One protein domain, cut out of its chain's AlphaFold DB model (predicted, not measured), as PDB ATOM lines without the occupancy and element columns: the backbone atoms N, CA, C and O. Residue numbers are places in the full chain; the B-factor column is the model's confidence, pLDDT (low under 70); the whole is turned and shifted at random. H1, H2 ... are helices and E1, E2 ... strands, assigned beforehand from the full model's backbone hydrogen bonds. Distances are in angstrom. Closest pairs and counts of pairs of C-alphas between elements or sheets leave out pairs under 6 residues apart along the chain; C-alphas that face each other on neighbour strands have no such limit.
ATOM      1  N   ASP A  26      10.634 -17.684 -65.165       89.44
ATOM      2  CA  ASP A  26       9.503 -17.210 -65.989       89.44
ATOM      3  C   ASP A  26       9.489 -15.677 -66.099       89.44
ATOM      4  O   ASP A  26       8.517 -15.001 -65.749       89.44
ATOM      5  N   ARG A  27      10.611 -15.114 -66.552       94.06
ATOM      6  CA  ARG A  27      10.734 -13.694 -66.876       94.06
ATOM      7  C   ARG A  27      10.323 -13.433 -68.320       94.06
ATOM      8  O   ARG A  27      10.220 -14.332 -69.160       94.06
ATOM      9  N   ARG A  28       9.989 -12.181 -68.604       96.19
ATOM     10  CA  ARG A  28       9.732 -11.704 -69.962       96.19
ATOM     11  C   ARG A  28      10.292 -10.308 -70.131       96.19
ATOM     12  O   ARG A  28      10.168  -9.494 -69.215       96.19
ATOM     13  N   ILE A  29      10.785 -10.017 -71.328       97.88
ATOM     14  CA  ILE A  29      11.077  -8.648 -71.738       97.88
ATOM     15  C   ILE A  29       9.756  -7.874 -71.781       97.88
ATOM     16  O   ILE A  29       8.752  -8.333 -72.339       97.88
ATOM     17  N   ILE A  30       9.750  -6.713 -71.131       97.81
ATOM     18  CA  ILE A  30       8.604  -5.799 -71.092       97.81
ATOM     19  C   ILE A  30       8.901  -4.458 -71.756       97.81
ATOM     20  O   ILE A  30       7.975  -3.672 -71.917       97.81
ATOM     21  N   GLY A  31      10.150  -4.206 -72.147       97.31
ATOM     22  CA  GLY A  31      10.551  -3.042 -72.927       97.31
ATOM     23  C   GLY A  31      12.032  -2.716 -72.764       97.31
ATOM     24  O   GLY A  31      12.804  -3.482 -72.183       97.31
ATOM     25  N   TYR A  32      12.405  -1.551 -73.276       96.25
ATOM     26  CA  TYR A  32      13.779  -1.076 -73.380       96.25
ATOM     27  C   TYR A  32      13.880   0.386 -72.963       96.25
ATOM     28  O   TYR A  32      12.910   1.142 -73.062       96.25
ATOM     29  N   ARG A  33      15.063   0.818 -72.529       93.62
ATOM     30  CA  ARG A  33      15.310   2.225 -72.205       93.62
ATOM     31  C   ARG A  33      16.736   2.623 -72.542       93.62
ATOM     32  O   ARG A  33      17.656   1.843 -72.341       93.62
ATOM     33  N   THR A  34      16.893   3.854 -73.006       91.56
ATOM     34  CA  THR A  34      18.193   4.517 -73.110       91.56
ATOM     35  C   THR A  34      18.421   5.347 -71.844       91.56
ATOM     36  O   THR A  34      17.515   6.070 -71.419       91.56
ATOM     37  N   VAL A  35      19.579   5.198 -71.203       89.75
ATOM     38  CA  VAL A  35      19.894   5.815 -69.904       89.75
ATOM     39  C   VAL A  35      21.303   6.402 -69.885       89.75
ATOM     40  O   VAL A  35      22.155   6.031 -70.689       89.75
ATOM     41  N   SER A  36      21.578   7.285 -68.926       90.56
ATOM     42  CA  SER A  36      22.947   7.750 -68.680       90.56
ATOM     43  C   SER A  36      23.849   6.606 -68.204       90.56
ATOM     44  O   SER A  36      23.384   5.675 -67.543       90.56
ATOM     45  N   ARG A  37      25.161   6.718 -68.440       91.56
ATOM     46  CA  ARG A  37      26.154   5.775 -67.901       91.56
ATOM     47  C   ARG A  37      26.013   5.540 -66.392       91.56
ATOM     48  O   ARG A  37      26.070   4.403 -65.946       91.56
ATOM     49  N   ALA A  38      25.788   6.597 -65.609       90.31
ATOM     50  CA  ALA A  38      25.648   6.478 -64.157       90.31
ATOM     51  C   ALA A  38      24.418   5.643 -63.748       90.31
ATOM     52  O   ALA A  38      24.491   4.846 -62.812       90.31
ATOM     53  N   GLU A  39      23.294   5.800 -64.458       90.25
ATOM     54  CA  GLU A  39      22.094   4.978 -64.248       90.25
ATOM     55  C   GLU A  39      22.337   3.527 -64.696       90.25
ATOM     56  O   GLU A  39      21.958   2.605 -63.977       90.25
ATOM     57  N   ALA A  40      23.039   3.307 -65.814       93.75
ATOM     58  CA  ALA A  40      23.415   1.968 -66.274       93.75
ATOM     59  C   ALA A  40      24.346   1.237 -65.294       93.75
ATOM     60  O   ALA A  40      24.099   0.076 -64.977       93.75
ATOM     61  N   ASP A  41      25.366   1.910 -64.759       94.69
ATOM     62  CA  ASP A  41      26.278   1.345 -63.759       94.69
ATOM     63  C   ASP A  41      25.513   0.926 -62.493       94.69
ATOM     64  O   ASP A  41      25.743  -0.154 -61.936       94.69
ATOM     65  N   PHE A  42      24.560   1.754 -62.053       93.56
ATOM     66  CA  PHE A  42      23.681   1.410 -60.939       93.56
ATOM     67  C   PHE A  42      22.808   0.190 -61.261       93.56
ATOM     68  O   PHE A  42      22.728  -0.730 -60.440       93.56
ATOM     69  N   ILE A  43      22.171   0.168 -62.437       94.62
ATOM     70  CA  ILE A  43      21.320  -0.941 -62.877       94.62
ATOM     71  C   ILE A  43      22.134  -2.229 -62.931       94.62
ATOM     72  O   ILE A  43      21.754  -3.193 -62.280       94.62
ATOM     73  N   ASN A  44      23.277  -2.244 -63.613       96.75
ATOM     74  CA  ASN A  44      24.097  -3.442 -63.796       96.75
ATOM     75  C   ASN A  44      24.662  -3.981 -62.479       96.75
ATOM     76  O   ASN A  44      24.735  -5.191 -62.285       96.75
ATOM     77  N   LYS A  45      25.011  -3.101 -61.535       96.75
ATOM     78  CA  LYS A  45      25.498  -3.516 -60.214       96.75
ATOM     79  C   LYS A  45      24.430  -4.224 -59.374       96.75
ATOM     80  O   LYS A  45      24.769  -5.071 -58.551       96.75
ATOM     81  N   ASN A  46      23.162  -3.844 -59.530       94.31
ATOM     82  CA  ASN A  46      22.065  -4.313 -58.675       94.31
ATOM     83  C   ASN A  46      21.047  -5.200 -59.408       94.31
ATOM     84  O   ASN A  46      20.144  -5.745 -58.771       94.31
ATOM     85  N   ASN A  47      21.161  -5.285 -60.732       95.25
ATOM     86  CA  ASN A  47      20.175  -5.796 -61.678       95.25
ATOM     87  C   ASN A  47      18.746  -5.309 -61.412       95.25
ATOM     88  O   ASN A  47      17.782  -6.071 -61.507       95.25
ATOM     89  N   LYS A  48      18.604  -4.042 -61.018       90.62
ATOM     90  CA  LYS A  48      17.336  -3.459 -60.582       90.62
ATOM     91  C   LYS A  48      17.199  -2.029 -61.054       90.62
ATOM     92  O   LYS A  48      18.168  -1.277 -61.101       90.62
ATOM     93  N   LEU A  49      15.956  -1.657 -61.327       90.06
ATOM     94  CA  LEU A  49      15.583  -0.268 -61.540       90.06
ATOM     95  C   LEU A  49      15.493   0.449 -60.190       90.06
ATOM     96  O   LEU A  49      15.107  -0.148 -59.185       90.06
ATOM     97  N   TYR A  50      15.808   1.739 -60.181       80.44
ATOM     98  CA  TYR A  50      15.611   2.616 -59.033       80.44
ATOM     99  C   TYR A  50      14.992   3.926 -59.500       80.44
ATOM    100  O   TYR A  50      15.319   4.422 -60.581       80.44
ATOM    101  N   ARG A  51      14.093   4.480 -58.686       82.00
ATOM    102  CA  ARG A  51      13.551   5.821 -58.885       82.00
ATOM    103  C   ARG A  51      13.638   6.627 -57.606       82.00
ATOM    104  O   ARG A  51      13.107   6.232 -56.568       82.00
ATOM    105  N   ASP A  52      14.276   7.779 -57.733       74.38
ATOM    106  CA  ASP A  52      14.234   8.822 -56.725       74.38
ATOM    107  C   ASP A  52      12.909   9.581 -56.863       74.38
ATOM    108  O   ASP A  52      12.580  10.116 -57.922       74.38
ATOM    109  N   THR A  53      12.132   9.598 -55.784       69.25
ATOM    110  CA  THR A  53      10.798  10.209 -55.790       69.25
ATOM    111  C   THR A  53      10.880  11.733 -55.907       69.25
ATOM    112  O   THR A  53      10.006  12.338 -56.527       69.25
ATOM    113  N   ASP A  54      11.947  12.352 -55.396       65.38
ATOM    114  CA  ASP A  54      12.149  13.802 -55.467       65.38
ATOM    115  C   ASP A  54      12.551  14.227 -56.885       65.38
ATOM    116  O   ASP A  54      12.059  15.229 -57.413       65.38
ATOM    117  N   PHE A  55      13.375  13.412 -57.553       65.25
ATOM    118  CA  PHE A  55      13.694  13.597 -58.969       65.25
ATOM    119  C   PHE A  55      12.447  13.448 -59.853       65.25
ATOM    120  O   PHE A  55      12.241  14.230 -60.781       65.25
ATOM    121  N   ASP A  56      11.574  12.491 -59.538       64.25
ATOM    122  CA  ASP A  56      10.328  12.258 -60.272       64.25
ATOM    123  C   ASP A  56       9.323  13.395 -60.094       64.25
ATOM    124  O   ASP A  56       8.634  13.767 -61.046       64.25
ATOM    125  N   LEU A  57       9.269  13.979 -58.896       62.25
ATOM    126  CA  LEU A  57       8.459  15.158 -58.619       62.25
ATOM    127  C   LEU A  57       8.960  16.367 -59.415       62.25
ATOM    128  O   LEU A  57       8.153  17.115 -59.962       62.25
ATOM    129  N   MET A  58      10.279  16.529 -59.553       56.59
ATOM    130  CA  MET A  58      10.851  17.562 -60.418       56.59
ATOM    131  C   MET A  58      10.593  17.291 -61.900       56.59
ATOM    132  O   MET A  58      10.322  18.219 -62.665       56.59
ATOM    133  N   ALA A  59      10.617  16.020 -62.302       57.34
ATOM    134  CA  ALA A  59      10.291  15.606 -63.655       57.34
ATOM    135  C   ALA A  59       8.834  15.916 -64.023       57.34
ATOM    136  O   ALA A  59       8.577  16.081 -65.204       57.34
ATOM    137  N   LEU A  60       7.898  16.091 -63.077       58.44
ATOM    138  CA  LEU A  60       6.529  16.555 -63.376       58.44
ATOM    139  C   LEU A  60       6.479  17.911 -64.092       58.44
ATOM    140  O   LEU A  60       5.491  18.201 -64.761       58.44
ATOM    141  N   LEU A  61       7.526  18.735 -63.978       51.25
ATOM    142  CA  LEU A  61       7.622  19.987 -64.732       51.25
ATOM    143  C   LEU A  61       7.820  19.758 -66.241       51.25
ATOM    144  O   LEU A  61       7.542  20.656 -67.032       51.25
ATOM    145  N   PHE A  62       8.293  18.572 -66.640       50.38
ATOM    146  CA  PHE A  62       8.671  18.243 -68.020       50.38
ATOM    147  C   PHE A  62       8.018  16.955 -68.558       50.38
ATOM    148  O   PHE A  62       7.919  16.774 -69.768       50.38
ATOM    149  N   ASN A  63       7.565  16.058 -67.680       57.34
ATOM    150  CA  ASN A  63       6.966  14.768 -67.992       57.34
ATOM    151  C   ASN A  63       5.448  14.866 -67.817       57.34
ATOM    152  O   ASN A  63       4.921  14.805 -66.706       57.34
ATOM    153  N   GLN A  64       4.751  15.012 -68.941       57.56
ATOM    154  CA  GLN A  64       3.313  15.298 -68.997       57.56
ATOM    155  C   GLN A  64       2.438  14.107 -68.555       57.56
ATOM    156  O   GLN A  64       1.233  14.244 -68.371       57.56
ATOM    157  N   PHE A  65       3.044  12.938 -68.329       66.69
ATOM    158  CA  PHE A  65       2.339  11.676 -68.085       66.69
ATOM    159  C   PHE A  65       2.540  11.101 -66.674       66.69
ATOM    160  O   PHE A  65       2.178   9.943 -66.433       66.69
ATOM    161  N   GLY A  66       3.127  11.889 -65.767       64.69
ATOM    162  CA  GLY A  66       3.282  11.557 -64.350       64.69
ATOM    163  C   GLY A  66       4.654  11.040 -63.925       64.69
ATOM    164  O   GLY A  66       5.544  10.845 -64.756       64.69
ATOM    165  N   PRO A  67       4.843  10.806 -62.614       72.00
ATOM    166  CA  PRO A  67       6.070  10.228 -62.092       72.00
ATOM    167  C   PRO A  67       6.121   8.736 -62.449       72.00
ATOM    168  O   PRO A  67       5.137   8.003 -62.293       72.00
ATOM    169  N   GLY A  68       7.262   8.276 -62.956       80.81
ATOM    170  CA  GLY A  68       7.432   6.877 -63.326       80.81
ATOM    171  C   GLY A  68       8.591   6.610 -64.272       80.81
ATOM    172  O   GLY A  68       9.194   7.510 -64.861       80.81
ATOM    173  N   PHE A  69       8.901   5.326 -64.412       88.88
ATOM    174  CA  PHE A  69       9.964   4.808 -65.259       88.88
ATOM    175  C   PHE A  69       9.420   4.535 -66.667       88.88
ATOM    176  O   PHE A  69       8.666   3.584 -66.878       88.88
ATOM    177  N   ASN A  70       9.798   5.392 -67.617       89.56
ATOM    178  CA  ASN A  70       9.379   5.306 -69.017       89.56
ATOM    179  C   ASN A  70      10.264   4.311 -69.777       89.56
ATOM    180  O   ASN A  70      11.487   4.455 -69.775       89.56
ATOM    181  N   ILE A  71       9.654   3.345 -70.459       94.06
ATOM    182  CA  ILE A  71      10.327   2.402 -71.363       94.06
ATOM    183  C   ILE A  71       9.594   2.322 -72.699       94.06
ATOM    184  O   ILE A  71       8.403   2.617 -72.776       94.06
ATOM    185  N   VAL A  72      10.280   1.885 -73.749       94.12
ATOM    186  CA  VAL A  72       9.733   1.739 -75.104       94.12
ATOM    187  C   VAL A  72       9.717   0.281 -75.556       94.12
ATOM    188  O   VAL A  72      10.469  -0.547 -75.048       94.12
ATOM    189  N   ASN A  73       8.851  -0.047 -76.511       95.50
ATOM    190  CA  ASN A  73       8.693  -1.406 -77.034       95.50
ATOM    191  C   ASN A  73       9.798  -1.858 -78.004       95.50
ATOM    192  O   ASN A  73       9.982  -3.061 -78.184       95.50
ATOM    193  N   VAL A  74      10.502  -0.921 -78.643       93.81
ATOM    194  CA  VAL A  74      11.532  -1.204 -79.658       93.81
ATOM    195  C   VAL A  74      12.933  -1.110 -79.034       93.81
ATOM    196  O   VAL A  74      13.233  -0.098 -78.386       93.81
ATOM    197  N   PRO A  75      13.821  -2.102 -79.239       94.31
ATOM    198  CA  PRO A  75      15.188  -2.057 -78.725       94.31
ATOM    199  C   PRO A  75      15.956  -0.893 -79.354       94.31
ATOM    200  O   PRO A  75      15.887  -0.668 -80.561       94.31
ATOM    201  N   ALA A  76      16.653  -0.117 -78.519       90.62
ATOM    202  CA  ALA A  76      17.281   1.151 -78.909       90.62
ATOM    203  C   ALA A  76      16.332   2.115 -79.668       90.62
ATOM    204  O   ALA A  76      16.774   2.915 -80.500       90.62
ATOM    205  N   GLY A  77      15.025   2.042 -79.378       85.75
ATOM    206  CA  GLY A  77      13.995   2.869 -80.010       85.75
ATOM    207  C   GLY A  77      14.090   4.349 -79.635       85.75
ATOM    208  O   GLY A  77      13.716   5.208 -80.437       85.75
ATOM    209  N   TRP A  78      14.645   4.649 -78.456       82.12
ATOM    210  CA  TRP A  78      14.940   6.010 -78.016       82.12
ATOM    211  C   TRP A  78      16.311   6.471 -78.532       82.12
ATOM    212  O   TRP A  78      17.296   5.748 -78.341       82.12
ATOM    213  N   PRO A  79      16.397   7.627 -79.224       72.44
ATOM    214  CA  PRO A  79      17.665   8.138 -79.722       72.44
ATOM    215  C   PRO A  79      18.587   8.407 -78.536       72.44
ATOM    216  O   PRO A  79      18.214   9.137 -77.625       72.44
ATOM    217  N   GLY A  80      19.761   7.778 -78.564       68.56
ATOM    218  CA  GLY A  80      20.773   7.955 -77.537       68.56
ATOM    219  C   GLY A  80      21.759   9.062 -77.886       68.56
ATOM    220  O   GLY A  80      22.166   9.171 -79.049       68.56
ATOM    221  N   ALA A  81      22.171   9.854 -76.899       77.56
ATOM    222  CA  ALA A  81      23.394  10.651 -76.989       77.56
ATOM    223  C   ALA A  81      24.641   9.730 -76.996       77.56
ATOM    224  O   ALA A  81      24.529   8.555 -76.643       77.56
ATOM    225  N   PRO A  82      25.834  10.220 -77.397       76.25
ATOM    226  CA  PRO A  82      27.036   9.382 -77.518       76.25
ATOM    227  C   PRO A  82      27.423   8.596 -76.255       76.25
ATOM    228  O   PRO A  82      27.965   7.506 -76.383       76.25
ATOM    229  N   ASP A  83      27.102   9.120 -75.067       83.62
ATOM    230  CA  ASP A  83      27.455   8.521 -73.770       83.62
ATOM    231  C   ASP A  83      26.291   7.754 -73.110       83.62
ATOM    232  O   ASP A  83      26.353   7.403 -71.926       83.62
ATOM    233  N   GLU A  84      25.198   7.534 -73.843       89.38
ATOM    234  CA  GLU A  84      24.035   6.823 -73.326       89.38
ATOM    235  C   GLU A  84      24.088   5.322 -73.602       89.38
ATOM    236  O   GLU A  84      24.502   4.854 -74.663       89.38
ATOM    237  N   TRP A  85      23.621   4.578 -72.608       95.06
ATOM    238  CA  TRP A  85      23.602   3.129 -72.554       95.06
ATOM    239  C   TRP A  85      22.202   2.607 -72.853       95.06
ATOM    240  O   TRP A  85      21.199   3.290 -72.635       95.06
ATOM    241  N   TYR A  86      22.127   1.369 -73.324       95.44
ATOM    242  CA  TYR A  86      20.904   0.740 -73.799       95.44
ATOM    243  C   TYR A  86      20.542  -0.433 -72.904       95.44
ATOM    244  O   TYR A  86      21.306  -1.388 -72.799       95.44
ATOM    245  N   CYS A  87      19.371  -0.375 -72.284       96.56
ATOM    246  CA  CYS A  87      18.928  -1.363 -71.314       96.56
ATOM    247  C   CYS A  87      17.763  -2.198 -71.828       96.56
ATOM    248  O   CYS A  87      16.838  -1.675 -72.464       96.56
ATOM    249  N   VAL A  88      17.770  -3.476 -71.462       97.69
ATOM    250  CA  VAL A  88      16.591  -4.343 -71.476       97.69
ATOM    251  C   VAL A  88      15.952  -4.339 -70.092       97.69
ATOM    252  O   VAL A  88      16.642  -4.290 -69.073       97.69
ATOM    253  N   ILE A  89      14.623  -4.363 -70.053       97.94
ATOM    254  CA  ILE A  89      13.860  -4.454 -68.814       97.94
ATOM    255  C   ILE A  89      12.981  -5.695 -68.879       97.94
ATOM    256  O   ILE A  89      12.190  -5.882 -69.809       97.94
ATOM    257  N   GLU A  90      13.080  -6.509 -67.836       97.75
ATOM    258  CA  GLU A  90      12.296  -7.716 -67.653       97.75
ATOM    259  C   GLU A  90      11.457  -7.672 -66.379       97.75
ATOM    260  O   GLU A  90      11.795  -7.018 -65.389       97.75
ATOM    261  N   ALA A  91      10.374  -8.438 -66.379       97.50
ATOM    262  CA  ALA A  91       9.535  -8.657 -65.210       97.50
ATOM    263  C   ALA A  91       9.181 -10.136 -65.066       97.50
ATOM    264  O   ALA A  91       9.160 -10.878 -66.054       97.50
ATOM    265  N   ASP A  92       8.830 -10.547 -63.848       97.12
ATOM    266  CA  ASP A  92       8.154 -11.824 -63.632       97.12
ATOM    267  C   ASP A  92       6.847 -11.847 -64.436       97.12
ATOM    268  O   ASP A  92       5.999 -10.951 -64.333       97.12
ATOM    269  N   ARG A  93       6.672 -12.883 -65.257       96.19
ATOM    270  CA  ARG A  93       5.564 -12.981 -66.205       96.19
ATOM    271  C   ARG A  93       4.209 -12.975 -65.513       96.19
ATOM    272  O   ARG A  93       3.279 -12.344 -66.016       96.19
ATOM    273  N   LYS A  94       4.065 -13.657 -64.375       96.31
ATOM    274  CA  LYS A  94       2.784 -13.761 -63.660       96.31
ATOM    275  C   LYS A  94       2.422 -12.434 -63.008       96.31
ATOM    276  O   LYS A  94       1.303 -11.956 -63.203       96.31
ATOM    277  N   LYS A  95       3.371 -11.811 -62.304       97.25
ATOM    278  CA  LYS A  95       3.203 -10.487 -61.690       97.25
ATOM    279  C   LYS A  95       2.872  -9.452 -62.756       97.25
ATOM    280  O   LYS A  95       1.867  -8.751 -62.627       97.25
ATOM    281  N   PHE A  96       3.621  -9.438 -63.859       97.44
ATOM    282  CA  PHE A  96       3.356  -8.552 -64.985       97.44
ATOM    283  C   PHE A  96       1.969  -8.772 -65.580       97.44
ATOM    284  O   PHE A  96       1.218  -7.813 -65.741       97.44
ATOM    285  N   ASN A  97       1.576 -10.015 -65.868       96.94
ATOM    286  CA  ASN A  97       0.262 -10.315 -66.440       96.94
ATOM    287  C   ASN A  97      -0.885  -9.877 -65.516       96.94
ATOM    288  O   ASN A  97      -1.885  -9.366 -66.013       96.94
ATOM    289  N   SER A  98      -0.710 -10.008 -64.198       96.88
ATOM    290  CA  SER A  98      -1.701  -9.602 -63.191       96.88
ATOM    291  C   SER A  98      -1.800  -8.089 -62.964       96.88
ATOM    292  O   SER A  98      -2.814  -7.616 -62.457       96.88
ATOM    293  N   ALA A  99      -0.769  -7.325 -63.332       97.94
ATOM    294  CA  ALA A  99      -0.745  -5.882 -63.134       97.94
ATOM    295  C   ALA A  99      -1.794  -5.170 -63.998       97.94
ATOM    296  O   ALA A  99      -1.977  -5.507 -65.174       97.94
ATOM    297  N   SER A 100      -2.427  -4.142 -63.432       98.00
ATOM    298  CA  SER A 100      -3.343  -3.255 -64.149       98.00
ATOM    299  C   SER A 100      -2.616  -2.525 -65.274       98.00
ATOM    300  O   SER A 100      -1.542  -1.962 -65.064       98.00
ATOM    301  N   LYS A 101      -3.216  -2.514 -66.466       97.88
ATOM    302  CA  LYS A 101      -2.679  -1.856 -67.660       97.88
ATOM    303  C   LYS A 101      -3.758  -0.985 -68.272       97.88
ATOM    304  O   LYS A 101      -4.886  -1.447 -68.453       97.88
ATOM    305  N   LEU A 102      -3.418   0.252 -68.599       97.31
ATOM    306  CA  LEU A 102      -4.345   1.211 -69.182       97.31
ATOM    307  C   LEU A 102      -3.690   1.947 -70.344       97.31
ATOM    308  O   LEU A 102      -2.585   2.470 -70.219       97.31
ATOM    309  N   TRP A 103      -4.416   2.028 -71.450       95.94
ATOM    310  CA  TRP A 103      -4.109   2.939 -72.534       95.94
ATOM    311  C   TRP A 103      -4.582   4.351 -72.180       95.94
ATOM    312  O   TRP A 103      -5.763   4.561 -71.865       95.94
ATOM    313  N   ILE A 104      -3.664   5.314 -72.235       93.88
ATOM    314  CA  ILE A 104      -3.937   6.734 -72.017       93.88
ATOM    315  C   ILE A 104      -4.266   7.363 -73.377       93.88
ATOM    316  O   ILE A 104      -3.367   7.499 -74.210       93.88
ATOM    317  N   PRO A 105      -5.535   7.723 -73.645       93.25
ATOM    318  CA  PRO A 105      -5.895   8.422 -74.870       93.25
ATOM    319  C   PRO A 105      -5.356   9.854 -74.840       93.25
ATOM    320  O   PRO A 105      -5.027  10.363 -73.772       93.25
ATOM    321  N   GLU A 106      -5.302  10.505 -75.998       90.19
ATOM    322  CA  GLU A 106      -4.892  11.911 -76.103       90.19
ATOM    323  C   GLU A 106      -5.792  12.840 -75.285       90.19
ATOM    324  O   GLU A 106      -5.311  13.744 -74.602       90.19
ATOM    325  N   ASP A 107      -7.092  12.555 -75.294       91.19
ATOM    326  CA  ASP A 107      -8.119  13.262 -74.548       91.19
ATOM    327  C   ASP A 107      -9.155  12.295 -73.963       91.19
ATOM    328  O   ASP A 107      -9.298  11.142 -74.393       91.19
ATOM    329  N   TYR A 108      -9.915  12.773 -72.978       90.62
ATOM    330  CA  TYR A 108     -11.148  12.113 -72.571       90.62
ATOM    331  C   TYR A 108     -12.268  13.109 -72.285       90.62
ATOM    332  O   TYR A 108     -12.047  14.259 -71.908       90.62
ATOM    333  N   GLN A 109     -13.500  12.640 -72.468       90.44
ATOM    334  CA  GLN A 109     -14.699  13.410 -72.166       90.44
ATOM    335  C   GLN A 109     -15.117  13.178 -70.714       90.44
ATOM    336  O   GLN A 109     -15.358  12.040 -70.300       90.44
ATOM    337  N   GLN A 110     -15.249  14.265 -69.959       85.94
ATOM    338  CA  GLN A 110     -15.792  14.272 -68.609       85.94
ATOM    339  C   GLN A 110     -17.089  15.081 -68.580       85.94
ATOM    340  O   GLN A 110     -17.179  16.161 -69.158       85.94
ATOM    341  N   VAL A 111     -18.107  14.562 -67.897       85.94
ATOM    342  CA  VAL A 111     -19.352  15.298 -67.651       85.94
ATOM    343  C   VAL A 111     -19.212  16.026 -66.322       85.94
ATOM    344  O   VAL A 111     -18.978  15.392 -65.294       85.94
ATOM    345  N   ASN A 112     -19.340  17.350 -66.336       82.38
ATOM    346  CA  ASN A 112     -19.272  18.143 -65.114       82.38
ATOM    347  C   ASN A 112     -20.617  18.157 -64.357       82.38
ATOM    348  O   ASN A 112     -21.623  17.594 -64.793       82.38
ATOM    349  N   TRP A 113     -20.645  18.839 -63.213       81.88
ATOM    350  CA  TRP A 113     -21.823  18.938 -62.345       81.88
ATOM    351  C   TRP A 113     -23.038  19.627 -63.000       81.88
ATOM    352  O   TRP A 113     -24.168  19.378 -62.584       81.88
ATOM    353  N   ILE A 114     -22.834  20.422 -64.061       88.69
ATOM    354  CA  ILE A 114     -23.898  21.067 -64.858       88.69
ATOM    355  C   ILE A 114     -24.301  20.196 -66.066       88.69
ATOM    356  O   ILE A 114     -25.002  20.644 -66.968       88.69
ATOM    357  N   LYS A 115     -23.871  18.928 -66.110       86.94
ATOM    358  CA  LYS A 115     -24.114  17.994 -67.221       86.94
ATOM    359  C   LYS A 115     -23.541  18.452 -68.571       86.94
ATOM    360  O   LYS A 115     -23.958  17.930 -69.604       86.94
ATOM    361  N   SER A 116     -22.582  19.378 -68.595       88.00
ATOM    362  CA  SER A 116     -21.876  19.723 -69.830       88.00
ATOM    363  C   SER A 116     -20.671  18.807 -70.031       88.00
ATOM    364  O   SER A 116     -19.969  18.468 -69.074       88.00
ATOM    365  N   VAL A 117     -20.422  18.423 -71.284       90.31
ATOM    366  CA  VAL A 117     -19.248  17.635 -71.670       90.31
ATOM    367  C   VAL A 117     -18.042  18.561 -71.778       90.31
ATOM    368  O   VAL A 117     -18.061  19.527 -72.536       90.31
ATOM    369  N   GLN A 118     -16.995  18.249 -71.028       90.50
ATOM    370  CA  GLN A 118     -15.686  18.872 -71.115       90.50
ATOM    371  C   GLN A 118     -14.704  17.873 -71.730       90.50
ATOM    372  O   GLN A 118     -14.664  16.712 -71.324       90.50
ATOM    373  N   VAL A 119     -13.922  18.324 -72.709       91.56
ATOM    374  CA  VAL A 119     -12.799  17.556 -73.260       91.56
ATOM    375  C   VAL A 119     -11.556  17.919 -72.464       91.56
ATOM    376  O   VAL A 119     -11.215  19.096 -72.358       91.56
ATOM    377  N   ILE A 120     -10.911  16.915 -71.881       90.69
ATOM    378  CA  ILE A 120      -9.712  17.087 -71.065       90.69
ATOM    379  C   ILE A 120      -8.540  16.470 -71.825       90.69
ATOM    380  O   ILE A 120      -8.551  15.251 -72.026       90.69
ATOM    381  N   PRO A 121      -7.550  17.272 -72.256       90.31
ATOM    382  CA  PRO A 121      -6.341  16.738 -72.861       90.31
ATOM    383  C   PRO A 121      -5.529  16.010 -71.786       90.31
ATOM    384  O   PRO A 121      -5.235  16.569 -70.733       90.31
ATOM    385  N   LEU A 122      -5.182  14.751 -72.035       89.75
ATOM    386  CA  LEU A 122      -4.384  13.931 -71.125       89.75
ATOM    387  C   LEU A 122      -2.909  13.939 -71.494       89.75
ATOM    388  O   LEU A 122      -2.077  13.849 -70.600       89.75
ATOM    389  N   TRP A 123      -2.578  14.033 -72.785       85.88
ATOM    390  CA  TRP A 123      -1.176  13.994 -73.198       85.88
ATOM    391  C   TRP A 123      -0.446  15.304 -72.972       85.88
ATOM    392  O   TRP A 123       0.711  15.265 -72.591       85.88
ATOM    393  N   SER A 124      -1.134  16.430 -73.160       80.19
ATOM    394  CA  SER A 124      -0.649  17.778 -72.835       80.19
ATOM    395  C   SER A 124      -1.204  18.311 -71.510       80.19
ATOM    396  O   SER A 124      -1.009  19.480 -71.173       80.19
ATOM    397  N   GLY A 125      -1.930  17.461 -70.781       77.94
ATOM    398  CA  GLY A 125      -2.524  17.779 -69.491       77.94
ATOM    399  C   GLY A 125      -1.527  17.694 -68.341       77.94
ATOM    400  O   GLY A 125      -0.319  17.555 -68.518       77.94
ATOM    401  N   ASN A 126      -2.059  17.775 -67.125       83.38
ATOM    402  CA  ASN A 126      -1.291  17.561 -65.904       83.38
ATOM    403  C   ASN A 126      -1.538  16.146 -65.346       83.38
ATOM    404  O   ASN A 126      -2.526  15.479 -65.661       83.38
ATOM    405  N   GLU A 127      -0.668  15.711 -64.435       86.31
ATOM    406  CA  GLU A 127      -0.789  14.395 -63.799       86.31
ATOM    407  C   GLU A 127      -2.112  14.215 -63.032       86.31
ATOM    408  O   GLU A 127      -2.625  13.101 -62.931       86.31
ATOM    409  N   HIS A 128      -2.709  15.285 -62.497       88.31
ATOM    410  CA  HIS A 128      -3.996  15.182 -61.809       88.31
ATOM    411  C   HIS A 128      -5.109  14.702 -62.755       88.31
ATOM    412  O   HIS A 128      -5.895  13.828 -62.372       88.31
ATOM    413  N   ASP A 129      -5.141  15.196 -63.992       90.75
ATOM    414  CA  ASP A 129      -6.119  14.795 -65.005       90.75
ATOM    415  C   ASP A 129      -5.914  13.343 -65.451       90.75
ATOM    416  O   ASP A 129      -6.880  12.575 -65.531       90.75
ATOM    417  N   VAL A 130      -4.658  12.919 -65.625       91.38
ATOM    418  CA  VAL A 130      -4.299  11.521 -65.917       91.38
ATOM    419  C   VAL A 130      -4.748  10.599 -64.779       91.38
ATOM    420  O   VAL A 130      -5.424   9.594 -65.022       91.38
ATOM    421  N   LYS A 131      -4.465  10.952 -63.517       92.69
ATOM    422  CA  LYS A 131      -4.920  10.176 -62.351       92.69
ATOM    423  C   LYS A 131      -6.446  10.122 -62.263       92.69
ATOM    424  O   LYS A 131      -7.000   9.070 -61.939       92.69
ATOM    425  N   SER A 132      -7.138  11.220 -62.560       92.62
ATOM    426  CA  SER A 132      -8.605  11.274 -62.593       92.62
ATOM    427  C   SER A 132      -9.187  10.374 -63.685       92.62
ATOM    428  O   SER A 132     -10.123   9.614 -63.415       92.62
ATOM    429  N   TYR A 133      -8.583  10.349 -64.874       93.81
ATOM    430  CA  TYR A 133      -8.946   9.411 -65.933       93.81
ATOM    431  C   TYR A 133      -8.734   7.951 -65.506       93.81
ATOM    432  O   TYR A 133      -9.655   7.144 -65.647       93.81
ATOM    433  N   ILE A 134      -7.587   7.603 -64.910       95.25
ATOM    434  CA  ILE A 134      -7.322   6.238 -64.415       95.25
ATOM    435  C   ILE A 134      -8.389   5.812 -63.390       95.25
ATOM    436  O   ILE A 134      -8.977   4.733 -63.508       95.25
ATOM    437  N   ARG A 135      -8.722   6.688 -62.433       96.00
ATOM    438  CA  ARG A 135      -9.779   6.433 -61.438       96.00
ATOM    439  C   ARG A 135     -11.155   6.262 -62.079       96.00
ATOM    440  O   ARG A 135     -11.917   5.402 -61.643       96.00
ATOM    441  N   SER A 136     -11.466   7.005 -63.145       94.25
ATOM    442  CA  SER A 136     -12.721   6.841 -63.899       94.25
ATOM    443  C   SER A 136     -12.872   5.439 -64.511       94.25
ATOM    444  O   SER A 136     -13.987   4.958 -64.713       94.25
ATOM    445  N   LYS A 137     -11.750   4.744 -64.748       95.75
ATOM    446  CA  LYS A 137     -11.697   3.348 -65.207       95.75
ATOM    447  C   LYS A 137     -11.684   2.333 -64.064       95.75
ATOM    448  O   LYS A 137     -11.545   1.144 -64.326       95.75
ATOM    449  N   LYS A 138     -11.883   2.783 -62.818       96.88
ATOM    450  CA  LYS A 138     -11.841   1.971 -61.589       96.88
ATOM    451  C   LYS A 138     -10.479   1.300 -61.367       96.88
ATOM    452  O   LYS A 138     -10.412   0.181 -60.868       96.88
ATOM    453  N   LEU A 139      -9.406   1.983 -61.757       97.38
ATOM    454  CA  LEU A 139      -8.026   1.535 -61.585       97.38
ATOM    455  C   LEU A 139      -7.283   2.436 -60.588       97.38
ATOM    456  O   LEU A 139      -7.683   3.577 -60.344       97.38
ATOM    457  N   ASP A 140      -6.194   1.917 -60.019       97.12
ATOM    458  CA  ASP A 140      -5.325   2.652 -59.095       97.12
ATOM    459  C   ASP A 140      -4.226   3.402 -59.877       97.12
ATOM    460  O   ASP A 140      -3.393   2.747 -60.516       97.12
ATOM    461  N   PRO A 141      -4.191   4.749 -59.854       94.69
ATOM    462  CA  PRO A 141      -3.198   5.534 -60.586       94.69
ATOM    463  C   PRO A 141      -1.744   5.286 -60.184       94.69
ATOM    464  O   PRO A 141      -0.864   5.473 -61.029       94.69
ATOM    465  N   GLU A 142      -1.481   4.853 -58.949       93.75
ATOM    466  CA  GLU A 142      -0.115   4.604 -58.472       93.75
ATOM    467  C   GLU A 142       0.377   3.197 -58.832       93.75
ATOM    468  O   GLU A 142       1.558   2.903 -58.707       93.75
ATOM    469  N   LYS A 143      -0.518   2.310 -59.289       96.12
ATOM    470  CA  LYS A 143      -0.201   0.900 -59.586       96.12
ATOM    471  C   LYS A 143      -0.473   0.480 -61.025       96.12
ATOM    472  O   LYS A 143      -0.163  -0.646 -61.414       96.12
ATOM    473  N   THR A 144      -1.088   1.353 -61.815       97.50
ATOM    474  CA  THR A 144      -1.487   1.049 -63.191       97.50
ATOM    475  C   THR A 144      -0.382   1.414 -64.168       97.50
ATOM    476  O   THR A 144       0.023   2.572 -64.245       97.50
ATOM    477  N   LEU A 145       0.057   0.432 -64.955       97.50
ATOM    478  CA  LEU A 145       0.975   0.633 -66.071       97.50
ATOM    479  C   LEU A 145       0.271   1.424 -67.172       97.50
ATOM    480  O   LEU A 145      -0.850   1.079 -67.567       97.50
ATOM    481  N   ARG A 146       0.918   2.482 -67.659       95.75
ATOM    482  CA  ARG A 146       0.309   3.452 -68.577       95.75
ATOM    483  C   ARG A 146       0.932   3.303 -69.955       95.75
ATOM    484  O   ARG A 146       2.148   3.358 -70.071       95.75
ATOM    485  N   PHE A 147       0.107   3.114 -70.975       94.75
ATOM    486  CA  PHE A 147       0.536   2.921 -72.358       94.75
ATOM    487  C   PHE A 147       0.054   4.070 -73.224       94.75
ATOM    488  O   PHE A 147      -1.086   4.510 -73.073       94.75
ATOM    489  N   LEU A 148       0.907   4.530 -74.130       91.31
ATOM    490  CA  LEU A 148       0.613   5.626 -75.043       91.31
ATOM    491  C   LEU A 148       1.637   5.640 -76.193       91.31
ATOM    492  O   LEU A 148       2.715   5.047 -76.055       91.31
ATOM    493  N   PRO A 149       1.331   6.275 -77.336       89.38
ATOM    494  CA  PRO A 149       2.296   6.406 -78.409       89.38
ATOM    495  C   PRO A 149       3.367   7.421 -78.028       89.38
ATOM    496  O   PRO A 149       3.165   8.304 -77.186       89.38
ATOM    497  N   VAL A 150       4.517   7.300 -78.675       83.56
ATOM    498  CA  VAL A 150       5.519   8.350 -78.626       83.56
ATOM    499  C   VAL A 150       5.256   9.347 -79.753       83.56
ATOM    500  O   VAL A 150       5.506   9.055 -80.914       83.56
ATOM    501  N   THR A 151       4.790  10.544 -79.402       73.56
ATOM    502  CA  THR A 151       4.383  11.578 -80.371       73.56
ATOM    503  C   THR A 151       5.487  12.563 -80.763       73.56
ATOM    504  O   THR A 151       5.334  13.293 -81.735       73.56
ATOM    505  N   LEU A 152       6.593  12.612 -80.011       64.81
ATOM    506  CA  LEU A 152       7.681  13.582 -80.225       64.81
ATOM    507  C   LEU A 152       8.735  13.126 -81.242       64.81
ATOM    508  O   LEU A 152       9.595  13.923 -81.614       64.81
ATOM    509  N   LEU A 153       8.707  11.860 -81.661       59.12
ATOM    510  CA  LEU A 153       9.609  11.356 -82.690       59.12
ATOM    511  C   LEU A 153       8.901  11.228 -84.031       59.12
ATOM    512  O   LEU A 153       7.687  11.075 -84.085       59.12
ATOM    513  N   ASP A 154       9.729  11.297 -85.072       54.34
ATOM    514  CA  ASP A 154       9.445  11.073 -86.488       54.34
ATOM    515  C   ASP A 154       8.106  10.345 -86.772       54.34
ATOM    516  O   ASP A 154       7.947   9.201 -86.330       54.34
ATOM    517  N   PRO A 155       7.164  10.963 -87.517       52.25
ATOM    518  CA  PRO A 155       5.868  10.369 -87.861       52.25
ATOM    519  C   PRO A 155       5.968   9.053 -88.649       52.25
ATOM    520  O   PRO A 155       4.981   8.324 -88.733       52.25
ATOM    521  N   ASP A 156       7.139   8.695 -89.181       52.72
ATOM    522  CA  ASP A 156       7.362   7.390 -89.812       52.72
ATOM    523  C   ASP A 156       7.610   6.260 -88.788       52.72
ATOM    524  O   ASP A 156       7.579   5.078 -89.134       52.72
ATOM    525  N   ARG A 157       7.785   6.581 -87.495       58.53
ATOM    526  CA  ARG A 157       7.906   5.617 -86.382       58.53
ATOM    527  C   ARG A 157       6.570   5.343 -85.686       58.53
ATOM    528  O   ARG A 157       6.522   5.227 -84.462       58.53
ATOM    529  N   ASN A 158       5.501   5.166 -86.463       58.06
ATOM    530  CA  ASN A 158       4.137   4.903 -85.972       58.06
ATOM    531  C   ASN A 158       3.991   3.660 -85.065       58.06
ATOM    532  O   ASN A 158       2.939   3.446 -84.467       58.06
ATOM    533  N   GLU A 159       5.034   2.840 -84.939       75.06
ATOM    534  CA  GLU A 159       5.055   1.642 -84.096       75.06
ATOM    535  C   GLU A 159       5.717   1.857 -82.726       75.06
ATOM    536  O   GLU A 159       5.724   0.941 -81.895       75.06
ATOM    537  N   LEU A 160       6.286   3.041 -82.466       87.62
ATOM    538  CA  LEU A 160       6.976   3.311 -81.212       87.62
ATOM    539  C   LEU A 160       5.977   3.657 -80.104       87.62
ATOM    540  O   LEU A 160       5.370   4.730 -80.057       87.62
ATOM    541  N   LEU A 161       5.844   2.722 -79.176       91.69
ATOM    542  CA  LEU A 161       4.966   2.809 -78.025       91.69
ATOM    543  C   LEU A 161       5.797   2.922 -76.758       91.69
ATOM    544  O   LEU A 161       6.795   2.217 -76.584       91.69
ATOM    545  N   GLN A 162       5.337   3.762 -75.838       92.12
ATOM    546  CA  GLN A 162       5.913   3.858 -74.507       92.12
ATOM    547  C   GLN A 162       4.991   3.242 -73.456       92.12
ATOM    548  O   GLN A 162       3.761   3.288 -73.551       92.12
ATOM    549  N   MET A 163       5.623   2.659 -72.442       94.94
ATOM    550  CA  MET A 163       5.002   2.218 -71.206       94.94
ATOM    551  C   MET A 163       5.639   2.971 -70.040       94.94
ATOM    552  O   MET A 163       6.860   3.009 -69.903       94.94
ATOM    553  N   ILE A 164       4.798   3.519 -69.174       93.81
ATOM    554  CA  ILE A 164       5.198   4.149 -67.920       93.81
ATOM    555  C   ILE A 164       4.900   3.173 -66.792       93.81
ATOM    556  O   ILE A 164       3.747   2.772 -66.590       93.81
ATOM    557  N   ILE A 165       5.944   2.799 -66.058       95.06
ATOM    558  CA  ILE A 165       5.845   2.031 -64.820       95.06
ATOM    559  C   ILE A 165       5.804   3.039 -63.664       95.06
ATOM    560  O   ILE A 165       6.801   3.734 -63.460       95.06
ATOM    561  N   PRO A 166       4.693   3.164 -62.913       93.12
ATOM    562  CA  PRO A 166       4.613   4.116 -61.808       93.12
ATOM    563  C   PRO A 166       5.743   3.931 -60.788       93.12
ATOM    564  O   PRO A 166       6.158   2.802 -60.518       93.12
ATOM    565  N   THR A 167       6.207   5.026 -60.184       90.88
ATOM    566  CA  THR A 167       7.306   5.025 -59.200       90.88
ATOM    567  C   THR A 167       7.066   4.040 -58.053       90.88
ATOM    568  O   THR A 167       7.964   3.281 -57.698       90.88
ATOM    569  N   GLU A 168       5.835   3.966 -57.540       91.19
ATOM    570  CA  GLU A 168       5.448   3.014 -56.490       91.19
ATOM    571  C   GLU A 168       5.634   1.551 -56.929       91.19
ATOM    572  O   GLU A 168       6.125   0.723 -56.163       91.19
ATOM    573  N   VAL A 169       5.308   1.220 -58.181       94.88
ATOM    574  CA  VAL A 169       5.472  -0.135 -58.742       94.88
ATOM    575  C   VAL A 169       6.951  -0.505 -58.867       94.88
ATOM    576  O   VAL A 169       7.321  -1.652 -58.601       94.88
ATOM    577  N   VAL A 170       7.795   0.459 -59.253       93.19
ATOM    578  CA  VAL A 170       9.250   0.276 -59.330       93.19
ATOM    579  C   VAL A 170       9.833   0.063 -57.934       93.19
ATOM    580  O   VAL A 170      10.476  -0.955 -57.684       93.19
ATOM    581  N   ASN A 171       9.562   0.982 -57.007       91.12
ATOM    582  CA  ASN A 171      10.213   1.022 -55.698       91.12
ATOM    583  C   ASN A 171       9.742  -0.095 -54.756       91.12
ATOM    584  O   ASN A 171      10.537  -0.611 -53.972       91.12
ATOM    585  N   SER A 172       8.488  -0.543 -54.871       92.06
ATOM    586  CA  SER A 172       7.983  -1.715 -54.134       92.06
ATOM    587  C   SER A 172       8.400  -3.060 -54.750       92.06
ATOM    588  O   SER A 172       8.079  -4.117 -54.202       92.06
ATOM    589  N   ASN A 173       9.105  -3.047 -55.890       91.44
ATOM    590  CA  ASN A 173       9.456  -4.227 -56.682       91.44
ATOM    591  C   ASN A 173       8.241  -5.132 -56.990       91.44
ATOM    592  O   ASN A 173       8.343  -6.364 -57.015       91.44
ATOM    593  N   GLN A 174       7.067  -4.533 -57.221       94.88
ATOM    594  CA  GLN A 174       5.807  -5.269 -57.370       94.88
ATOM    595  C   GLN A 174       5.820  -6.229 -58.568       94.88
ATOM    596  O   GLN A 174       5.174  -7.276 -58.521       94.88
ATOM    597  N   LEU A 175       6.557  -5.898 -59.630       96.44
ATOM    598  CA  LEU A 175       6.674  -6.723 -60.840       96.44
ATOM    599  C   LEU A 175       7.879  -7.670 -60.825       96.44
ATOM    600  O   LEU A 175       8.071  -8.416 -61.780       96.44
ATOM    601  N   ASP A 176       8.674  -7.648 -59.752       95.88
ATOM    602  CA  ASP A 176      10.004  -8.253 -59.709       95.88
ATOM    603  C   ASP A 176      10.868  -7.816 -60.900       95.88
ATOM    604  O   ASP A 176      11.236  -8.616 -61.758       95.88
ATOM    605  N   LEU A 177      11.120  -6.512 -61.000       96.06
ATOM    606  CA  LEU A 177      11.821  -5.933 -62.143       96.06
ATOM    607  C   LEU A 177      13.292  -6.348 -62.132       96.06
ATOM    608  O   LEU A 177      13.946  -6.341 -61.089       96.06
ATOM    609  N   TRP A 178      13.799  -6.678 -63.311       96.56
ATOM    610  CA  TRP A 178      15.211  -6.920 -63.569       96.56
ATOM    611  C   TRP A 178      15.625  -6.119 -64.793       96.56
ATOM    612  O   TRP A 178      14.813  -5.892 -65.691       96.56
ATOM    613  N   ALA A 179      16.870  -5.667 -64.816       97.06
ATOM    614  CA  ALA A 179      17.404  -4.958 -65.960       97.06
ATOM    615  C   ALA A 179      18.907  -5.179 -66.100       97.06
ATOM    616  O   ALA A 179      19.616  -5.428 -65.119       97.06
ATOM    617  N   GLU A 180      19.358  -5.035 -67.338       97.62
ATOM    618  CA  GLU A 180      20.757  -5.049 -67.739       97.62
ATOM    619  C   GLU A 180      20.946  -4.061 -68.887       97.62
ATOM    620  O   GLU A 180      20.039  -3.855 -69.700       97.62
ATOM    621  N   CYS A 181      22.103  -3.409 -68.904       97.06
ATOM    622  CA  CYS A 181      22.432  -2.319 -69.803       97.06
ATOM    623  C   CYS A 181      23.780  -2.550 -70.476       97.06
ATOM    624  O   CYS A 181      24.742  -2.975 -69.834       97.06
ATOM    625  N   TRP A 182      23.870  -2.148 -71.738       97.00
ATOM    626  CA  TRP A 182      25.085  -2.217 -72.539       97.00
ATOM    627  C   TRP A 182      25.443  -0.857 -73.124       97.00
ATOM    628  O   TRP A 182      24.571  -0.027 -73.387       97.00
ATOM    629  N   GLU A 183      26.733  -0.640 -73.351       95.62
ATOM    630  CA  GLU A 183      27.252   0.617 -73.889       95.62
ATOM    631  C   GLU A 183      26.820   0.817 -75.345       95.62
ATOM    632  O   GLU A 183      26.535   1.933 -75.778       95.62
ATOM    633  N   THR A 184      26.710  -0.266 -76.118       94.44
ATOM    634  CA  THR A 184      26.386  -0.183 -77.542       94.44
ATOM    635  C   THR A 184      25.034  -0.804 -77.890       94.44
ATOM    636  O   THR A 184      24.619  -1.829 -77.351       94.44
ATOM    637  N   LYS A 185      24.368  -0.240 -78.911       94.19
ATOM    638  CA  LYS A 185      23.155  -0.840 -79.505       94.19
ATOM    639  C   LYS A 185      23.392  -2.270 -79.980       94.19
ATOM    640  O   LYS A 185      22.483  -3.088 -79.936       94.19
ATOM    641  N   ARG A 186      24.603  -2.556 -80.469       95.50
ATOM    642  CA  ARG A 186      24.974  -3.882 -80.969       95.50
ATOM    643  C   ARG A 186      24.900  -4.923 -79.859       95.50
ATOM    644  O   ARG A 186      24.298  -5.957 -80.084       95.50
ATOM    645  N   GLU A 187      25.442  -4.628 -78.684       97.06
ATOM    646  CA  GLU A 187      25.379  -5.545 -77.542       97.06
ATOM    647  C   GLU A 187      23.938  -5.773 -77.076       97.06
ATOM    648  O   GLU A 187      23.546  -6.920 -76.875       97.06
ATOM    649  N   LEU A 188      23.109  -4.718 -77.028       96.62
ATOM    650  CA  LEU A 188      21.671  -4.888 -76.797       96.62
ATOM    651  C   LEU A 188      21.057  -5.829 -77.840       96.62
ATOM    652  O   LEU A 188      20.298  -6.720 -77.486       96.62
ATOM    653  N   TYR A 189      21.369  -5.643 -79.123       96.62
ATOM    654  CA  TYR A 189      20.839  -6.476 -80.202       96.62
ATOM    655  C   TYR A 189      21.389  -7.900 -80.215       96.62
ATOM    656  O   TYR A 189      20.759  -8.781 -80.800       96.62
ATOM    657  N   ASP A 190      22.556  -8.139 -79.632       97.62
ATOM    658  CA  ASP A 190      23.084  -9.486 -79.447       97.62
ATOM    659  C   ASP A 190      22.336 -10.203 -78.311       97.62
ATOM    660  O   ASP A 190      22.137 -11.414 -78.387       97.62
ATOM    661  N   TYR A 191      21.827  -9.452 -77.325       97.00
ATOM    662  CA  TYR A 191      20.915  -9.958 -76.298       97.00
ATOM    663  C   TYR A 191      19.475 -10.140 -76.813       97.00
ATOM    664  O   TYR A 191      18.887 -11.212 -76.688       97.00
ATOM    665  N   SER A 192      18.877  -9.094 -77.394       95.94
ATOM    666  CA  SER A 192      17.509  -9.109 -77.913       95.94
ATOM    667  C   SER A 192      17.280  -8.075 -79.018       95.94
ATOM    668  O   SER A 192      17.590  -6.890 -78.889       95.94
ATOM    669  N   ARG A 193      16.650  -8.531 -80.104       95.25
ATOM    670  CA  ARG A 193      16.170  -7.697 -81.227       95.25
ATOM    671  C   ARG A 193      14.648  -7.648 -81.306       95.25
ATOM    672  O   ARG A 193      14.098  -7.134 -82.277       95.25
ATOM    673  N   GLU A 194      13.970  -8.252 -80.335       94.44
ATOM    674  CA  GLU A 194      12.522  -8.400 -80.354       94.44
ATOM    675  C   GLU A 194      11.850  -7.043 -80.142       94.44
ATOM    676  O   GLU A 194      12.170  -6.311 -79.213       94.44
ATOM    677  N   THR A 195      10.880  -6.706 -80.988       95.25
ATOM    678  CA  THR A 195       9.954  -5.618 -80.664       95.25
ATOM    679  C   THR A 195       8.839  -6.176 -79.796       95.25
ATOM    680  O   THR A 195       8.111  -7.079 -80.211       95.25
ATOM    681  N   VAL A 196       8.675  -5.627 -78.593       96.31
ATOM    682  CA  VAL A 196       7.662  -6.103 -77.651       96.31
ATOM    683  C   VAL A 196       6.280  -5.659 -78.123       96.31
ATOM    684  O   VAL A 196       5.940  -4.477 -78.106       96.31
ATOM    685  N   TYR A 197       5.429  -6.601 -78.522       94.31
ATOM    686  CA  TYR A 197       4.096  -6.252 -79.008       94.31
ATOM    687  C   TYR A 197       3.135  -5.926 -77.851       94.31
ATOM    688  O   TYR A 197       2.363  -6.777 -77.408       94.31
ATOM    689  N   TYR A 198       3.164  -4.681 -77.355       94.69
ATOM    690  CA  TYR A 198       2.332  -4.220 -76.228       94.69
ATOM    691  C   TYR A 198       0.835  -4.476 -76.438       94.69
ATOM    692  O   TYR A 198       0.137  -4.841 -75.496       94.69
ATOM    693  N   MET A 199       0.349  -4.367 -77.677       91.06
ATOM    694  CA  MET A 199      -1.062  -4.595 -78.013       91.06
ATOM    695  C   MET A 199      -1.516  -6.055 -77.857       91.06
ATOM    696  O   MET A 199      -2.714  -6.319 -77.872       91.06
ATOM    697  N   SER A 200      -0.595  -7.007 -77.661       93.50
ATOM    698  CA  SER A 200      -0.952  -8.387 -77.296       93.50
ATOM    699  C   SER A 200      -1.421  -8.544 -75.849       93.50
ATOM    700  O   SER A 200      -1.905  -9.611 -75.470       93.50
ATOM    701  N   TRP A 201      -1.238  -7.527 -75.004       95.06
ATOM    702  CA  TRP A 201      -1.555  -7.609 -73.583       95.06
ATOM    703  C   TRP A 201      -2.979  -7.148 -73.288       95.06
ATOM    704  O   TRP A 201      -3.574  -6.364 -74.023       95.06
TER     705      TRP A 201
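This is residues 26 to 201 of the 208 residues of an uncharacterized protein of Marssonina brunnea f. sp. multigermtubi (strain MB_m1) (UniProt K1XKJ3). A twisted four-stranded sheet, E2, E8, E7 and E4, stands in the middle of an elongated domain, and a second sheet, E1, E3 and E9, joins it at one end, where E1 comes beside E2. This second sheet is covered by H1 on one face and H6 on the other, while at the opposite end of the long axis the hairpin of E5 and E6 reaches out as an arm with H4 near its base. The printed part has 176 residues with six named helices and nine named strands, in the order E1 H1 H2 E2 E3 H3 E4 E5 E6 H4 E7 E8 H5 E9 H6. The class is mixed, helices and strands; the larger sheet, in the order E2, E8, E7, E4, is mixed, and the other two sheets are antiparallel. The whole is compact, with a radius of gyration of the C-alphas of 16.6 A, and spans 57 by 35 by 33 A.

In the four-stranded sheet, E2 is residues 68 to 72, E8 is 161 to 166, E7 is 145 to 149 and E4 is 101 to 103; E8 runs 16.3 A from C-alpha 161 at (4.966, 2.809, -78.025). In the second sheet, E1 is residues 27 to 36, 24.7 A from C-alpha 27 at (10.734, -13.694, -66.876), E3 is 84 to 92, 26.3 A, and E9 is 178 to 182, 14.1 A. E5 is residues 107 to 111, 13.3 A, and E6 is 117 to 121, 13.0 A. The longest helices are H1, residues 37 to 46, 14.3 A, and H4, residues 127 to 136, 14.1 A. H2 is residues 53 to 59, H3 is 93 to 98, H5 is 167 to 171, and H6 is 185 to 191, ending at C-alpha 191 at (20.915, -9.958, -76.298).

E8 is antiparallel to E2, with N 71 and O 163 2.9 A apart, within hydrogen-bond range. E7 and E8 form a hairpin, with N 164 and O 146 at 2.8 A. E7 and E4 are parallel, with N 147 and O 102 at 2.9 A. H2, only just, H4 and H5 are on this sheet, and each only grazes it. H2 and H5 are close but not clearly touching, their closest C-alphas, Thr 53 and Thr 167, 7.1 A apart. E1 bends by 65 degrees at residue 30; the closest C-alphas of E1 and E2, Arg 33 and Ile 71, are 5.1 A apart. E3 is antiparallel to E1, with N 87 and O 33 at 2.8 A, and to E9, with N 86 and O 182 at 2.8 A. This strongly twisted sheet has helices on both faces, which makes three layers: H1, at a height over the sheet of 7.7 A, and H6, at 8.7 A, lie on opposite faces. The closest C-alphas of H1 and E9, Asn 44 and Glu 180, are 5.4 A apart, and those of H6 and E3, Lys 185 and Tyr 86, 6.3 A. H3 is on the sheet too and stands up from it, its line rising 55 degrees. The hairpin of E5 and E6 has N 118 and O 110 at 2.8 A; the closest C-alphas of E5 and H4, Tyr 108 and Tyr 133, are 7.5 A apart. In each of the six helices every O i to N i+4 pair is within hydrogen-bond range.

The C-alphas farthest apart are those of Ile 114 and Asp 190, at 57.9 A. The printed part has no cut. The links from E2 to E3 and from E7 to E8 are long, with 11 residues each. The mean pLDDT of the printed part is 88.0, and it is under 70 at residues 53 to 66, residue 80 and residues 152 to 158.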